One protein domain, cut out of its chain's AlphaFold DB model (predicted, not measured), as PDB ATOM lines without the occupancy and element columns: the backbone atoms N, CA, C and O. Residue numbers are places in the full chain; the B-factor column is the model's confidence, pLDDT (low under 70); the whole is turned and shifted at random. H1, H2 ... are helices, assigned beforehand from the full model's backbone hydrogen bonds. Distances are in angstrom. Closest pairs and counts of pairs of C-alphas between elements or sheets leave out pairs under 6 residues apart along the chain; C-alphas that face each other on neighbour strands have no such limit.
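This is residues 4 to 128 of the 173 residues of an uncharacterized protein of Candidatus Korarchaeota archaeon (UniProt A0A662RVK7). Helices H3, H4, H5 and H6 follow one another in an arc round H1, and H2 closes the remaining side. The longest helix, H7, packs on the other side of H2, and H6 folds back into it as a hairpin. The 125 printed residues hold seven named helices, H1 to H7 in order, and no named strand: all helix, mostly crossed. The whole is compact, with a radius of gyration of the C-alphas of 14.0 A and spans of 41 by 29 by 29 A.

Begin with H1, residues 4 to 15, the hub. With residues 8 to 12 alone it only just touches H2, residues 24 to 39, with 3 pairs of C-alphas within 8 A; the closest, Thr 12 and Ile 33, are 7.8 A apart. With residues 5 to 9 alone it touches H3, residues 59 to 73, about perpendicular at 80 degrees; the closest C-alphas, Glu 5 and Asp 64, are 5.9 A apart. H4, residues 78 to 81, touches H1, closest at C-alphas Ile 6 and Ser 79, 5.3 A. H5, residues 86 to 91, is close to H1 but not clearly touching. With residues 14 to 15 alone H1 touches H6, residues 93 to 103; C-alphas Leu 15 and Lys 96 are closest, 4.9 A. H7, residues 107 to 125, touches H2 at a steep tilt of 40 degrees, the same way; C-alphas Gly 32 and Leu 114 are closest, 5.0 A. Every O i to N i+4 pair is within hydrogen-bond range in H1, H2, H5, H6 and H7; in H3 10 of 11 are, and H4 is too short for one.

Find C-alpha 4 at (149.764, 143.015, 131.263), where H1 begins. H2 is 22.6 A long, H3 21.7 A and H7 26.7 A, ending at C-alpha 125, (141.923, 157.601, 113.899).

The printed part has no cut. Look at residues 40 to 58 for the long link, H2 to H3. No printed residue is under 70 in pLDDT.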
ATOM      1  N   ARG A   4     150.745 142.107 131.869       95.69
ATOM      2  CA  ARG A   4     149.764 143.015 131.263       95.69
ATOM      3  C   ARG A   4     148.740 143.455 132.309       95.69
ATOM      4  O   ARG A   4     148.451 144.645 132.401       95.69
ATOM      5  N   GLU A   5     148.283 142.534 133.152       97.38
ATOM      6  CA  GLU A   5     147.396 142.801 134.289       97.38
ATOM      7  C   GLU A   5     148.035 143.759 135.309       97.38
ATOM      8  O   GLU A   5     147.392 144.703 135.779       97.38
ATOM      9  N   ILE A   6     149.322 143.562 135.628       97.44
ATOM     10  CA  ILE A   6     150.076 144.457 136.519       97.44
ATOM     11  C   ILE A   6     150.164 145.866 135.918       97.44
ATOM     12  O   ILE A   6     149.876 146.848 136.606       97.44
ATOM     13  N   GLU A   7     150.541 145.988 134.642       97.12
ATOM     14  CA  GLU A   7     150.627 147.281 133.950       97.12
ATOM     15  C   GLU A   7     149.258 147.987 133.903       97.12
ATOM     16  O   GLU A   7     149.166 149.180 134.219       97.12
ATOM     17  N   LEU A   8     148.184 147.249 133.604       98.00
ATOM     18  CA  LEU A   8     146.809 147.747 133.613       98.00
ATOM     19  C   LEU A   8     146.394 148.268 135.000       98.00
ATOM     20  O   LEU A   8     145.889 149.393 135.116       98.00
ATOM     21  N   LYS A   9     146.629 147.493 136.065       97.75
ATOM     22  CA  LYS A   9     146.313 147.908 137.438       97.75
ATOM     23  C   LYS A   9     147.082 149.171 137.827       97.75
ATOM     24  O   LYS A   9     146.486 150.138 138.290       97.75
ATOM     25  N   LEU A  10     148.391 149.213 137.582       98.06
ATOM     26  CA  LEU A  10     149.217 150.374 137.926       98.06
ATOM     27  C   LEU A  10     148.746 151.656 137.224       98.06
ATOM     28  O   LEU A  10     148.737 152.729 137.831       98.06
ATOM     29  N   ILE A  11     148.351 151.561 135.951       98.06
ATOM     30  CA  ILE A  11     147.823 152.700 135.188       98.06
ATOM     31  C   ILE A  11     146.478 153.160 135.735       98.06
ATOM     32  O   ILE A  11     146.280 154.361 135.934       98.06
ATOM     33  N   THR A  12     145.559 152.233 135.985       97.69
ATOM     34  CA  THR A  12     144.224 152.570 136.490       97.69
ATOM     35  C   THR A  12     144.292 153.170 137.899       97.69
ATOM     36  O   THR A  12     143.662 154.202 138.151       97.69
ATOM     37  N   ASP A  13     145.172 152.655 138.762       97.06
ATOM     38  CA  ASP A  13     145.505 153.244 140.064       97.06
ATOM     39  C   ASP A  13     146.082 154.660 139.915       97.06
ATOM     40  O   ASP A  13     145.633 155.603 140.575       97.06
ATOM     41  N   PHE A  14     147.040 154.859 139.003       97.06
ATOM     42  CA  PHE A  14     147.627 156.178 138.755       97.06
ATOM     43  C   PHE A  14     146.596 157.205 138.279       97.06
ATOM     44  O   PHE A  14     146.668 158.369 138.691       97.06
ATOM     45  N   LEU A  15     145.645 156.796 137.439       96.94
ATOM     46  CA  LEU A  15     144.560 157.642 136.939       96.94
ATOM     47  C   LEU A  15     143.456 157.890 137.979       96.94
ATOM     48  O   LEU A  15     142.585 158.724 137.739       96.94
ATOM     49  N   GLY A  16     143.502 157.216 139.133       95.31
ATOM     50  CA  GLY A  16     142.485 157.322 140.177       95.31
ATOM     51  C   GLY A  16     141.189 156.586 139.836       95.31
ATOM     52  O   GLY A  16     140.131 156.967 140.328       95.31
ATOM     53  N   VAL A  17     141.253 155.558 138.984       95.69
ATOM     54  CA  VAL A  17     140.125 154.686 138.614       95.69
ATOM     55  C   VAL A  17     140.495 153.234 138.957       95.69
ATOM     56  O   VAL A  17     140.583 152.407 138.056       95.69
ATOM     57  N   PRO A  18     140.795 152.916 140.230       96.06
ATOM     58  CA  PRO A  18     141.303 151.598 140.605       96.06
ATOM     59  C   PRO A  18     140.315 150.490 140.224       96.06
ATOM     60  O   PRO A  18     139.109 150.639 140.439       96.06
ATOM     61  N   ILE A  19     140.837 149.372 139.717       96.50
ATOM     62  CA  ILE A  19     140.029 148.198 139.378       96.50
ATOM     63  C   ILE A  19     139.536 147.530 140.664       96.50
ATOM     64  O   ILE A  19     140.332 147.057 141.473       96.50
ATOM     65  N   LYS A  20     138.214 147.539 140.878       92.56
ATOM     66  CA  LYS A  20     137.587 147.065 142.131       92.56
ATOM     67  C   LYS A  20     136.358 146.178 141.952       92.56
ATOM     68  O   LYS A  20     135.976 145.487 142.890       92.56
ATOM     69  N   SER A  21     135.702 146.243 140.801       91.25
ATOM     70  CA  SER A  21     134.418 145.587 140.553       91.25
ATOM     71  C   SER A  21     134.212 145.338 139.065       91.25
ATOM     72  O   SER A  21     134.822 146.000 138.225       91.25
ATOM     73  N   THR A  22     133.336 144.383 138.765       92.62
ATOM     74  CA  THR A  22     133.088 143.835 137.426       92.62
ATOM     75  C   THR A  22     131.635 144.046 136.985       92.62
ATOM     76  O   THR A  22     131.021 143.196 136.344       92.62
ATOM     77  N   THR A  23     131.030 145.188 137.340       95.12
ATOM     78  CA  THR A  23     129.688 145.522 136.835       95.12
ATOM     79  C   THR A  23     129.748 145.965 135.372       95.12
ATOM     80  O   THR A  23     130.786 146.413 134.886       95.12
ATOM     81  N   GLU A  24     128.620 145.925 134.656       92.56
ATOM     82  CA  GLU A  24     128.558 146.425 133.272       92.56
ATOM     83  C   GLU A  24     129.020 147.891 133.157       92.56
ATOM     84  O   GLU A  24     129.701 148.271 132.203       92.56
ATOM     85  N   MET A  25     128.684 148.721 134.150       93.81
ATOM     86  CA  MET A  25     129.112 150.119 134.193       93.81
ATOM     87  C   MET A  25     130.628 150.238 134.364       93.81
ATOM     88  O   MET A  25     131.259 151.057 133.694       93.81
ATOM     89  N   ASP A  26     131.214 149.401 135.220       94.94
ATOM     90  CA  ASP A  26     132.658 149.388 135.447       94.94
ATOM     91  C   ASP A  26     133.398 148.926 134.196       94.94
ATOM     92  O   ASP A  26     134.358 149.564 133.776       94.94
ATOM     93  N   TYR A  27     132.896 147.898 133.513       95.56
ATOM     94  CA  TYR A  27     133.460 147.457 132.243       95.56
ATOM     95  C   TYR A  27     133.492 148.560 131.194       95.56
ATOM     96  O   TYR A  27     134.517 148.765 130.542       95.56
ATOM     97  N   ARG A  28     132.401 149.313 131.048       95.06
ATOM     98  CA  ARG A  28     132.345 150.453 130.122       95.06
ATOM     99  C   ARG A  28     133.311 151.564 130.532       95.06
ATOM    100  O   ARG A  28     133.976 152.143 129.672       95.06
ATOM    101  N   MET A  29     133.435 151.824 131.833       96.44
ATOM    102  CA  MET A  29     134.411 152.765 132.381       96.44
ATOM    103  C   MET A  29     135.848 152.350 132.035       96.44
ATOM    104  O   MET A  29     136.590 153.148 131.460       96.44
ATOM    105  N   TYR A  30     136.240 151.108 132.334       97.50
ATOM    106  CA  TYR A  30     137.593 150.620 132.070       97.50
ATOM    107  C   TYR A  30     137.892 150.551 130.569       97.50
ATOM    108  O   TYR A  30     138.983 150.948 130.168       97.50
ATOM    109  N   GLN A  31     136.927 150.161 129.726       96.62
ATOM    110  CA  GLN A  31     137.071 150.205 128.262       96.62
ATOM    111  C   GLN A  31     137.473 151.593 127.780       96.62
ATOM    112  O   GLN A  31     138.466 151.719 127.064       96.62
ATOM    113  N   GLY A  32     136.744 152.628 128.209       96.81
ATOM    114  CA  GLY A  32     137.033 154.007 127.831       96.81
ATOM    115  C   GLY A  32     138.369 154.509 128.379       96.81
ATOM    116  O   GLY A  32     139.133 155.139 127.650       96.81
ATOM    117  N   ILE A  33     138.690 154.201 129.640       97.62
ATOM    118  CA  ILE A  33     139.964 154.603 130.256       97.62
ATOM    119  C   ILE A  33     141.155 153.974 129.538       97.62
ATOM    120  O   ILE A  33     142.057 154.691 129.109       97.62
ATOM    121  N   VAL A  34     141.151 152.652 129.385       98.19
ATOM    122  CA  VAL A  34     142.254 151.909 128.767       98.19
ATOM    123  C   VAL A  34     142.419 152.302 127.306       98.19
ATOM    124  O   VAL A  34     143.541 152.475 126.832       98.19
ATOM    125  N   TYR A  35     141.312 152.551 126.608       98.25
ATOM    126  CA  TYR A  35     141.357 153.046 125.244       98.25
ATOM    127  C   TYR A  35     142.089 154.386 125.153       98.25
ATOM    128  O   TYR A  35     143.028 154.528 124.370       98.25
ATOM    129  N   LEU A  36     141.689 155.365 125.974       98.12
ATOM    130  CA  LEU A  36     142.288 156.700 125.958       98.12
ATOM    131  C   LEU A  36     143.758 156.674 126.391       98.12
ATOM    132  O   LEU A  36     144.558 157.438 125.859       98.12
ATOM    133  N   VAL A  37     144.138 155.772 127.300       98.19
ATOM    134  CA  VAL A  37     145.546 155.522 127.652       98.19
ATOM    135  C   VAL A  37     146.353 155.097 126.425       98.19
ATOM    136  O   VAL A  37     147.410 155.675 126.162       98.19
ATOM    137  N   GLN A  38     145.852 154.130 125.651       97.75
ATOM    138  CA  GLN A  38     146.534 153.687 124.433       97.75
ATOM    139  C   GLN A  38     146.547 154.765 123.349       97.75
ATOM    140  O   GLN A  38     147.566 154.925 122.679       97.75
ATOM    141  N   ALA A  39     145.473 155.549 123.233       97.00
ATOM    142  CA  ALA A  39     145.410 156.701 122.337       97.00
ATOM    143  C   ALA A  39     146.462 157.771 122.685       97.00
ATOM    144  O   ALA A  39     147.040 158.378 121.794       97.00
ATOM    145  N   CYS A  40     146.811 157.935 123.967       96.62
ATOM    146  CA  CYS A  40     147.918 158.795 124.413       96.62
ATOM    147  C   CYS A  40     149.318 158.170 124.187       96.62
ATOM    148  O   CYS A  40     150.327 158.662 124.704       96.62
ATOM    149  N   GLY A  41     149.412 157.050 123.460       96.06
ATOM    150  CA  GLY A  41     150.675 156.411 123.093       96.06
ATOM    151  C   GLY A  41     151.309 155.549 124.192       96.06
ATOM    152  O   GLY A  41     152.540 155.412 124.222       96.06
ATOM    153  N   VAL A  42     150.507 154.996 125.110       97.00
ATOM    154  CA  VAL A  42     150.926 153.965 126.079       97.00
ATOM    155  C   VAL A  42     150.343 152.622 125.646       97.00
ATOM    156  O   VAL A  42     149.174 152.345 125.878       97.00
ATOM    157  N   ASN A  43     151.147 151.794 124.980       95.12
ATOM    158  CA  ASN A  43     150.687 150.512 124.451       95.12
ATOM    159  C   ASN A  43     150.537 149.470 125.572       95.12
ATOM    160  O   ASN A  43     151.531 149.128 126.204       95.12
ATOM    161  N   LEU A  44     149.319 148.959 125.767       95.62
ATOM    162  CA  LEU A  44     149.000 147.887 126.718       95.62
ATOM    163  C   LEU A  44     148.659 146.561 126.022       95.62
ATOM    164  O   LEU A  44     148.327 145.577 126.673       95.62
ATOM    165  N   GLY A  45     148.740 146.521 124.689       96.19
ATOM    166  CA  GLY A  45     148.450 145.329 123.897       96.19
ATOM    167  C   GLY A  45     146.959 145.034 123.718       96.19
ATOM    168  O   GLY A  45     146.618 143.932 123.290       96.19
ATOM    169  N   TYR A  46     146.065 145.985 124.015       97.44
ATOM    170  CA  TYR A  46     144.629 145.819 123.788       97.44
ATOM    171  C   TYR A  46     144.238 146.271 122.383       97.44
ATOM    172  O   TYR A  46     144.519 147.393 121.958       97.44
ATOM    173  N   TYR A  47     143.521 145.415 121.662       96.19
ATOM    174  CA  TYR A  47     143.048 145.706 120.312       96.19
ATOM    175  C   TYR A  47     141.546 145.953 120.330       96.19
ATOM    176  O   TYR A  47     140.761 145.074 120.686       96.19
ATOM    177  N   TYR A  48     141.158 147.164 119.944       96.56
ATOM    178  CA  TYR A  48     139.765 147.584 119.895       96.56
ATOM    179  C   TYR A  48     139.195 147.374 118.497       96.56
ATOM    180  O   TYR A  48     139.842 147.694 117.496       96.56
ATOM    181  N   HIS A  49     137.964 146.882 118.442       94.38
ATOM    182  CA  HIS A  49     137.191 146.749 117.215       94.38
ATOM    183  C   HIS A  49     135.868 147.507 117.334       94.38
ATOM    184  O   HIS A  49     135.361 147.746 118.433       94.38
ATOM    185  N   TRP A  50     135.293 147.869 116.188       92.69
ATOM    186  CA  TRP A  50     133.937 148.409 116.145       92.69
ATOM    187  C   TRP A  50     132.950 147.302 116.526       92.69
ATOM    188  O   TRP A  50     133.021 146.197 115.987       92.69
ATOM    189  N   SER A  51     132.068 147.557 117.491       89.38
ATOM    190  CA  SER A  51     131.028 146.602 117.891       89.38
ATOM    191  C   SER A  51     129.690 146.908 117.205       89.38
ATOM    192  O   SER A  51     129.474 148.041 116.783       89.38
ATOM    193  N   PRO A  52     128.749 145.946 117.147       83.62
ATOM    194  CA  PRO A  52     127.385 146.193 116.659       83.62
ATOM    195  C   PRO A  52     126.603 147.228 117.476       83.62
ATOM    196  O   PRO A  52     125.641 147.800 116.987       83.62
ATOM    197  N   ASN A  53     127.040 147.509 118.708       81.19
ATOM    198  CA  ASN A  53     126.509 148.594 119.539       81.19
ATOM    199  C   ASN A  53     127.127 149.958 119.171       81.19
ATOM    200  O   ASN A  53     127.182 150.860 120.010       81.19
ATOM    201  N   ASP A  54     127.669 150.049 117.953       84.75
ATOM    202  CA  ASP A  54     128.366 151.166 117.322       84.75
ATOM    203  C   ASP A  54     129.527 151.761 118.164       84.75
ATOM    204  O   ASP A  54     129.929 152.902 118.000       84.75
ATOM    205  N   ARG A  55     130.084 151.028 119.132       87.44
ATOM    206  CA  ARG A  55     131.150 151.548 120.013       87.44
ATOM    207  C   ARG A  55     132.424 150.714 119.934       87.44
ATOM    208  O   ARG A  55     132.315 149.502 119.725       87.44
ATOM    209  N   PRO A  56     133.612 151.309 120.143       92.81
ATOM    210  CA  PRO A  56     134.846 150.547 120.290       92.81
ATOM    211  C   PRO A  56     134.786 149.634 121.520       92.81
ATOM    212  O   PRO A  56     134.385 150.070 122.597       92.81
ATOM    213  N   VAL A  57     135.172 148.368 121.360       95.25
ATOM    214  CA  VAL A  57     135.234 147.375 122.446       95.25
ATOM    215  C   VAL A  57     136.475 146.498 122.282       95.25
ATOM    216  O   VAL A  57     136.871 146.177 121.162       95.25
ATOM    217  N   CYS A  58     137.069 146.089 123.404       96.75
ATOM    218  CA  CYS A  58     138.126 145.085 123.477       96.75
ATOM    219  C   CYS A  58     137.748 143.968 124.472       96.75
ATOM    220  O   CYS A  58     137.937 144.152 125.672       96.75
ATOM    221  N   PRO A  59     137.228 142.808 124.032       93.81
ATOM    222  CA  PRO A  59     136.800 141.743 124.946       93.81
ATOM    223  C   PRO A  59     137.927 141.182 125.823       93.81
ATOM    224  O   PRO A  59     137.680 140.830 126.970       93.81
ATOM    225  N   ALA A  60     139.165 141.153 125.316       96.19
ATOM    226  CA  ALA A  60     140.329 140.678 126.072       96.19
ATOM    227  C   ALA A  60     140.583 141.495 127.350       96.19
ATOM    228  O   ALA A  60     141.038 140.947 128.343       96.19
ATOM    229  N   LEU A  61     140.231 142.785 127.349       97.31
ATOM    230  CA  LEU A  61     140.334 143.629 128.536       97.31
ATOM    231  C   LEU A  61     139.396 143.164 129.661       97.31
ATOM    232  O   LEU A  61     139.725 143.335 130.827       97.31
ATOM    233  N   PHE A  62     138.234 142.589 129.339       95.62
ATOM    234  CA  PHE A  62     137.303 142.113 130.365       95.62
ATOM    235  C   PHE A  62     137.859 140.919 131.131       95.62
ATOM    236  O   PHE A  62     137.781 140.924 132.352       95.62
ATOM    237  N   ALA A  63     138.485 139.974 130.423       95.88
ATOM    238  CA  ALA A  63     139.154 138.837 131.049       95.88
ATOM    239  C   ALA A  63     140.237 139.307 132.035       95.88
ATOM    240  O   ALA A  63     140.195 138.938 133.201       95.88
ATOM    241  N   ASP A  64     141.114 140.223 131.612       97.62
ATOM    242  CA  ASP A  64     142.157 140.752 132.500       97.62
ATOM    243  C   ASP A  64     141.576 141.511 133.707       97.62
ATOM    244  O   ASP A  64     142.129 141.456 134.800       97.62
ATOM    245  N   ILE A  65     140.464 142.238 133.541       97.81
ATOM    246  CA  ILE A  65     139.791 142.913 134.663       97.81
ATOM    247  C   ILE A  65     139.250 141.885 135.663       97.81
ATOM    248  O   ILE A  65     139.427 142.078 136.867       97.81
ATOM    249  N   ASP A  66     138.605 140.820 135.181       97.31
ATOM    250  CA  ASP A  66     138.121 139.722 136.023       97.31
ATOM    251  C   ASP A  66     139.283 139.072 136.791       97.31
ATOM    252  O   ASP A  66     139.197 138.918 138.012       97.31
ATOM    253  N   ASP A  67     140.394 138.779 136.111       97.50
ATOM    254  CA  ASP A  67     141.585 138.165 136.709       97.50
ATOM    255  C   ASP A  67     142.240 139.079 137.761       97.50
ATOM    256  O   ASP A  67     142.585 138.626 138.857       97.50
ATOM    257  N   ILE A  68     142.322 140.389 137.496       98.00
ATOM    258  CA  ILE A  68     142.793 141.384 138.472       98.00
ATOM    259  C   ILE A  68     141.873 141.408 139.699       98.00
ATOM    260  O   ILE A  68     142.358 141.343 140.830       98.00
ATOM    261  N   VAL A  69     140.553 141.502 139.514       97.31
ATOM    262  CA  VAL A  69     139.600 141.542 140.639       97.31
ATOM    263  C   VAL A  69     139.661 140.250 141.452       97.31
ATOM    264  O   VAL A  69     139.658 140.303 142.687       97.31
ATOM    265  N   LEU A  70     139.775 139.100 140.787       97.25
ATOM    266  CA  LEU A  70     139.915 137.803 141.436       97.25
ATOM    267  C   LEU A  70     141.196 137.735 142.273       97.25
ATOM    268  O   LEU A  70     141.134 137.334 143.438       97.25
ATOM    269  N   ALA A  71     142.331 138.164 141.718       96.69
ATOM    270  CA  ALA A  71     143.610 138.189 142.423       96.69
ATOM    271  C   ALA A  71     143.550 139.090 143.668       96.69
ATOM    272  O   ALA A  71     143.919 138.664 144.764       96.69
ATOM    273  N   LEU A  72     142.991 140.298 143.538       95.88
ATOM    274  CA  LEU A  72     142.859 141.245 144.649       95.88
ATOM    275  C   LEU A  72     141.900 140.756 145.742       95.88
ATOM    276  O   LEU A  72     142.154 140.992 146.921       95.88
ATOM    277  N   THR A  73     140.833 140.042 145.378       95.94
ATOM    278  CA  THR A  73     139.891 139.451 146.348       95.94
ATOM    279  C   THR A  73     140.564 138.398 147.233       95.94
ATOM    280  O   THR A  73     140.169 138.206 148.381       95.94
ATOM    281  N   HIS A  74     141.616 137.757 146.725       96.06
ATOM    282  CA  HIS A  74     142.434 136.787 147.452       96.06
ATOM    283  C   HIS A  74     143.706 137.405 148.075       96.06
ATOM    284  O   HIS A  74     144.594 136.667 148.490       96.06
ATOM    285  N   ASP A  75     143.804 138.741 148.136       93.88
ATOM    286  CA  ASP A  75     144.975 139.510 148.606       93.88
ATOM    287  C   ASP A  75     146.291 139.185 147.863       93.88
ATOM    288  O   ASP A  75     147.396 139.396 148.366       93.88
ATOM    289  N   PHE A  76     146.185 138.719 146.615       94.75
ATOM    290  CA  PHE A  76     147.319 138.523 145.713       94.75
ATOM    291  C   PHE A  76     147.530 139.765 144.842       94.75
ATOM    292  O   PHE A  76     147.149 139.808 143.676       94.75
ATOM    293  N   ASP A  77     148.155 140.795 145.417       94.81
ATOM    294  CA  ASP A  77     148.506 142.026 144.700       94.81
ATOM    295  C   ASP A  77     150.000 142.067 144.344       94.81
ATOM    296  O   ASP A  77     150.821 142.672 145.041       94.81
ATOM    297  N   GLU A  78     150.357 141.434 143.224       94.25
ATOM    298  CA  GLU A  78     151.737 141.415 142.716       94.25
ATOM    299  C   GLU A  78     152.227 142.805 142.278       94.25
ATOM    300  O   GLU A  78     153.432 143.064 142.259       94.25
ATOM    301  N   SER A  79     151.313 143.741 141.989       95.00
ATOM    302  CA  SER A  79     151.663 145.085 141.514       95.00
ATOM    303  C   SER A  79     152.393 145.937 142.560       95.00
ATOM    304  O   SER A  79     153.076 146.892 142.191       95.00
ATOM    305  N   ARG A  80     152.320 145.575 143.852       93.31
ATOM    306  CA  ARG A  80     152.962 146.302 144.969       93.31
ATOM    307  C   ARG A  80     154.481 146.439 144.818       93.31
ATOM    308  O   ARG A  80     155.076 147.337 145.410       93.31
ATOM    309  N   HIS A  81     155.107 145.566 144.032       93.94
ATOM    310  CA  HIS A  81     156.551 145.569 143.782       93.94
ATOM    311  C   HIS A  81     156.957 146.357 142.530       93.94
ATOM    312  O   HIS A  81     158.141 146.442 142.206       93.94
ATOM    313  N   PHE A  82     155.990 146.950 141.831       95.75
ATOM    314  CA  PHE A  82     156.196 147.629 140.564       95.75
ATOM    315  C   PHE A  82     155.790 149.097 140.656       95.75
ATOM    316  O   PHE A  82     154.986 149.518 141.482       95.75
ATOM    317  N   ASN A  83     156.368 149.907 139.774       95.19
ATOM    318  CA  ASN A  83     156.064 151.324 139.667       95.19
ATOM    319  C   ASN A  83     155.900 151.699 138.199       95.19
ATOM    320  O   ASN A  83     156.690 151.275 137.357       95.19
ATOM    321  N   LEU A  84     154.934 152.572 137.899       94.69
ATOM    322  CA  LEU A  84     154.896 153.212 136.585       94.69
ATOM    323  C   LEU A  84     156.143 154.056 136.380       94.69
ATOM    324  O   LEU A  84     156.482 154.870 137.251       94.69
ATOM    325  N   SER A  85     156.759 153.914 135.209       95.75
ATOM    326  CA  SER A  85     157.881 154.750 134.798       95.75
ATOM    327  C   SER A  85     157.466 156.221 134.715       95.75
ATOM    328  O   SER A  85     156.315 156.554 134.418       95.75
ATOM    329  N   GLU A  86     158.417 157.118 134.960       96.44
ATOM    330  CA  GLU A  86     158.187 158.563 134.874       96.44
ATOM    331  C   GLU A  86     157.671 158.980 133.489       96.44
ATOM    332  O   GLU A  86     156.725 159.756 133.387       96.44
ATOM    333  N   GLN A  87     158.207 158.378 132.424       96.25
ATOM    334  CA  GLN A  87     157.778 158.638 131.051       96.25
ATOM    335  C   GLN A  87     156.285 158.341 130.832       96.25
ATOM    336  O   GLN A  87     155.587 159.138 130.204       96.25
ATOM    337  N   ILE A  88     155.776 157.219 131.359       96.62
ATOM    338  CA  ILE A  88     154.346 156.881 131.270       96.62
ATOM    339  C   ILE A  88     153.520 157.880 132.088       96.62
ATOM    340  O   ILE A  88     152.507 158.382 131.603       96.62
ATOM    341  N   ARG A  89     153.967 158.228 133.302       96.75
ATOM    342  CA  ARG A  89     153.271 159.208 134.156       96.75
ATOM    343  C   ARG A  89     153.158 160.578 133.485       96.75
ATOM    344  O   ARG A  89     152.095 161.189 133.566       96.75
ATOM    345  N   LEU A  90     154.220 161.042 132.821       94.81
ATOM    346  CA  LEU A  90     154.234 162.309 132.085       94.81
ATOM    347  C   LEU A  90     153.246 162.288 130.914       94.81
ATOM    348  O   LEU A  90     152.434 163.204 130.801       94.81
ATOM    349  N   LYS A  91     153.245 161.219 130.103       95.50
ATOM    350  CA  LYS A  91     152.274 161.043 129.005       95.50
ATOM    351  C   LYS A  91     150.828 161.086 129.500       95.50
ATOM    352  O   LYS A  91     149.982 161.740 128.902       95.50
ATOM    353  N   LEU A  92     150.545 160.422 130.618       97.00
ATOM    354  CA  LEU A  92     149.186 160.291 131.146       97.00
ATOM    355  C   LEU A  92     148.757 161.444 132.061       97.00
ATOM    356  O   LEU A  92     147.638 161.430 132.576       97.00
ATOM    357  N   TYR A  93     149.598 162.456 132.279       94.25
ATOM    358  CA  TYR A  93     149.291 163.545 133.208       94.25
ATOM    359  C   TYR A  93     148.072 164.375 132.769       94.25
ATOM    360  O   TYR A  93     147.206 164.695 133.591       94.25
ATOM    361  N   GLY A  94     147.968 164.681 131.471       94.00
ATOM    362  CA  GLY A  94     146.816 165.383 130.894       94.00
ATOM    363  C   GLY A  94     145.520 164.584 131.051       94.00
ATOM    364  O   GLY A  94     144.515 165.117 131.534       94.00
ATOM    365  N   LEU A  95     145.571 163.284 130.735       96.31
ATOM    366  CA  LEU A  95     144.449 162.362 130.913       96.31
ATOM    367  C   LEU A  95     144.031 162.263 132.386       96.31
ATOM    368  O   LEU A  95     142.852 162.422 132.687       96.31
ATOM    369  N   LYS A  96     144.981 162.096 133.314       96.00
ATOM    370  CA  LYS A  96     144.713 162.026 134.758       96.00
ATOM    371  C   LYS A  96     143.916 163.232 135.251       96.00
ATOM    372  O   LYS A  96     142.912 163.063 135.937       96.00
ATOM    373  N   LYS A  97     144.321 164.451 134.877       93.75
ATOM    374  CA  LYS A  97     143.594 165.676 135.254       93.75
ATOM    375  C   LYS A  97     142.150 165.664 134.759       93.75
ATOM    376  O   LYS A  97     141.243 166.014 135.513       93.75
ATOM    377  N   ARG A  98     141.928 165.248 133.508       91.75
ATOM    378  CA  ARG A  98     140.584 165.167 132.918       91.75
ATOM    379  C   ARG A  98     139.737 164.080 133.567       91.75
ATOM    380  O   ARG A  98     138.577 164.338 133.863       91.75
ATOM    381  N   VAL A  99     140.311 162.911 133.831       92.12
ATOM    382  CA  VAL A  99     139.640 161.807 134.529       92.12
ATOM    383  C   VAL A  99     139.174 162.256 135.911       92.12
ATOM    384  O   VAL A  99     137.982 162.178 136.191       92.12
ATOM    385  N   ILE A 100     140.068 162.825 136.726       89.00
ATOM    386  CA  ILE A 100     139.733 163.319 138.071       89.00
ATOM    387  C   ILE A 100     138.620 164.371 138.012       89.00
ATOM    388  O   ILE A 100     137.645 164.280 138.753       89.00
ATOM    389  N   HIS A 101     138.726 165.348 137.105       88.44
ATOM    390  CA  HIS A 101     137.696 166.376 136.953       88.44
ATOM    391  C   HIS A 101     136.337 165.790 136.537       88.44
ATOM    392  O   HIS A 101     135.298 166.242 137.001       88.44
ATOM    393  N   ARG A 102     136.317 164.775 135.670       89.62
ATOM    394  CA  ARG A 102     135.072 164.187 135.156       89.62
ATOM    395  C   ARG A 102     134.420 163.205 136.124       89.62
ATOM    396  O   ARG A 102     133.201 163.058 136.078       89.62
ATOM    397  N   GLN A 103     135.179 162.576 137.021       89.62
ATOM    398  CA  GLN A 103     134.611 161.722 138.071       89.62
ATOM    399  C   GLN A 103     133.634 162.487 138.982       89.62
ATOM    400  O   GLN A 103     132.660 161.902 139.455       89.62
ATOM    401  N   SER A 104     133.813 163.803 139.166       89.81
ATOM    402  CA  SER A 104     132.889 164.622 139.964       89.81
ATOM    403  C   SER A 104     131.509 164.818 139.316       89.81
ATOM    404  O   SER A 104     130.609 165.352 139.958       89.81
ATOM    405  N   LEU A 105     131.313 164.396 138.059       88.44
ATOM    406  CA  LEU A 105     130.022 164.443 137.357       88.44
ATOM    407  C   LEU A 105     129.072 163.299 137.761       88.44
ATOM    408  O   LEU A 105     127.916 163.285 137.329       88.44
ATOM    409  N   GLY A 106     129.555 162.338 138.556       92.69
ATOM    410  CA  GLY A 106     128.866 161.089 138.879       92.69
ATOM    411  C   GLY A 106     129.153 159.978 137.862       92.69
ATOM    412  O   GLY A 106     129.400 160.243 136.683       92.69
ATOM    413  N   GLN A 107     129.100 158.720 138.317       91.69
ATOM    414  CA  GLN A 107     129.571 157.545 137.563       91.69
ATOM    415  C   GLN A 107     128.946 157.438 136.165       91.69
ATOM    416  O   GLN A 107     129.660 157.294 135.179       91.69
ATOM    417  N   TYR A 108     127.623 157.584 136.061       92.94
ATOM    418  CA  TYR A 108     126.919 157.470 134.781       92.94
ATOM    419  C   TYR A 108     127.400 158.499 133.747       92.94
ATOM    420  O   TYR A 108     127.736 158.142 132.618       92.94
ATOM    421  N   ARG A 109     127.480 159.781 134.131       92.50
ATOM    422  CA  ARG A 109     127.942 160.847 133.227       92.50
ATOM    423  C   ARG A 109     129.421 160.697 132.898       92.50
ATOM    424  O   ARG A 109     129.813 160.941 131.764       92.50
ATOM    425  N   PHE A 110     130.229 160.276 133.868       94.31
ATOM    426  CA  PHE A 110     131.643 160.008 133.650       94.31
ATOM    427  C   PHE A 110     131.854 158.945 132.562       94.31
ATOM    428  O   PHE A 110     132.603 159.189 131.618       94.31
ATOM    429  N   VAL A 111     131.132 157.821 132.632       94.12
ATOM    430  CA  VAL A 111     131.212 156.757 131.620       94.12
ATOM    431  C   VAL A 111     130.742 157.237 130.249       94.12
ATOM    432  O   VAL A 111     131.434 157.003 129.263       94.12
ATOM    433  N   GLN A 112     129.630 157.974 130.169       92.56
ATOM    434  CA  GLN A 112     129.163 158.539 128.896       92.56
ATOM    435  C   GLN A 112     130.194 159.467 128.245       92.56
ATOM    436  O   GLN A 112     130.359 159.462 127.025       92.56
ATOM    437  N   GLU A 113     130.898 160.266 129.045       93.62
ATOM    438  CA  GLU A 113     131.938 161.155 128.538       93.62
ATOM    439  C   GLU A 113     133.167 160.382 128.043       93.62
ATOM    440  O   GLU A 113     133.723 160.741 127.006       93.62
ATOM    441  N   LEU A 114     133.563 159.303 128.726       95.19
ATOM    442  CA  LEU A 114     134.636 158.422 128.257       95.19
ATOM    443  C   LEU A 114     134.273 157.745 126.934       95.19
ATOM    444  O   LEU A 114     135.073 157.761 126.002       95.19
ATOM    445  N   GLU A 115     133.062 157.197 126.828       94.00
ATOM    446  CA  GLU A 115     132.584 156.564 125.598       94.00
ATOM    447  C   GLU A 115     132.519 157.552 124.440       94.00
ATOM    448  O   GLU A 115     132.944 157.229 123.336       94.00
ATOM    449  N   LYS A 116     132.054 158.780 124.692       94.25
ATOM    450  CA  LYS A 116     132.040 159.847 123.688       94.25
ATOM    451  C   LYS A 116     133.441 160.111 123.131       94.25
ATOM    452  O   LYS A 116     133.609 160.141 121.914       94.25
ATOM    453  N   LEU A 117     134.431 160.296 124.008       95.75
ATOM    454  CA  LEU A 117     135.818 160.561 123.609       95.75
ATOM    455  C   LEU A 117     136.427 159.364 122.870       95.75
ATOM    456  O   LEU A 117     137.034 159.536 121.816       95.75
ATOM    457  N   MET A 118     136.221 158.154 123.394       95.88
ATOM    458  CA  MET A 118     136.689 156.909 122.789       95.88
ATOM    459  C   MET A 118     136.116 156.713 121.381       95.88
ATOM    460  O   MET A 118     136.877 156.502 120.436       95.88
ATOM    461  N   THR A 119     134.794 156.817 121.226       95.00
ATOM    462  CA  THR A 119     134.111 156.644 119.939       95.00
ATOM    463  C   THR A 119     134.560 157.694 118.933       95.00
ATOM    464  O   THR A 119     134.926 157.336 117.816       95.00
ATOM    465  N   LEU A 120     134.606 158.972 119.324       95.44
ATOM    466  CA  LEU A 120     135.068 160.047 118.444       95.44
ATOM    467  C   LEU A 120     136.502 159.814 117.964       95.44
ATOM    468  O   LEU A 120     136.765 159.867 116.764       95.44
ATOM    469  N   HIS A 121     137.417 159.517 118.888       96.06
ATOM    470  CA  HIS A 121     138.798 159.211 118.535       96.06
ATOM    471  C   HIS A 121     138.867 158.024 117.573       96.06
ATOM    472  O   HIS A 121     139.567 158.099 116.576       96.06
ATOM    473  N   PHE A 122     138.123 156.942 117.836       95.56
ATOM    474  CA  PHE A 122     138.161 155.742 116.994       95.56
ATOM    475  C   PHE A 122     137.686 156.018 115.570       95.56
ATOM    476  O   PHE A 122     138.311 155.565 114.613       95.56
ATOM    477  N   LEU A 123     136.602 156.785 115.430       93.56
ATOM    478  CA  LEU A 123     136.061 157.189 114.135       93.56
ATOM    479  C   LEU A 123     137.087 157.983 113.311       93.56
ATOM    480  O   LEU A 123     137.251 157.709 112.121       93.56
ATOM    481  N   ILE A 124     137.788 158.929 113.949       92.81
ATOM    482  CA  ILE A 124     138.793 159.789 113.306       92.81
ATOM    483  C   ILE A 124     140.080 159.012 112.997       92.81
ATOM    484  O   ILE A 124     140.544 159.028 111.858       92.81
ATOM    485  N   ASP A 125     140.646 158.325 113.991       93.25
ATOM    486  CA  ASP A 125     141.923 157.601 113.899       93.25
ATOM    487  C   ASP A 125     141.878 156.504 112.830       93.25
ATOM    488  O   ASP A 125     142.780 156.372 112.004       93.25
ATOM    489  N   ARG A 126     140.770 155.755 112.779       92.38
ATOM    490  CA  ARG A 126     140.572 154.672 111.808       92.38
ATOM    491  C   ARG A 126     139.975 155.131 110.481       92.38
ATOM    492  O   ARG A 126     139.744 154.287 109.619       92.38
ATOM    493  N   ASN A 127     139.745 156.435 110.302       91.25
ATOM    494  CA  ASN A 127     139.097 157.024 109.125       91.25
ATOM    495  C   ASN A 127     137.789 156.295 108.742       91.25
ATOM    496  O   ASN A 127     137.533 156.035 107.567       91.25
ATOM    497  N   LEU A 128     136.969 155.932 109.738       89.50
ATOM    498  CA  LEU A 128     135.690 155.233 109.516       89.50
ATOM    499  C   LEU A 128     134.579 156.163 109.033       89.50
ATOM    500  O   LEU A 128     133.550 155.706 108.541       89.50
TER     501      LEU A 128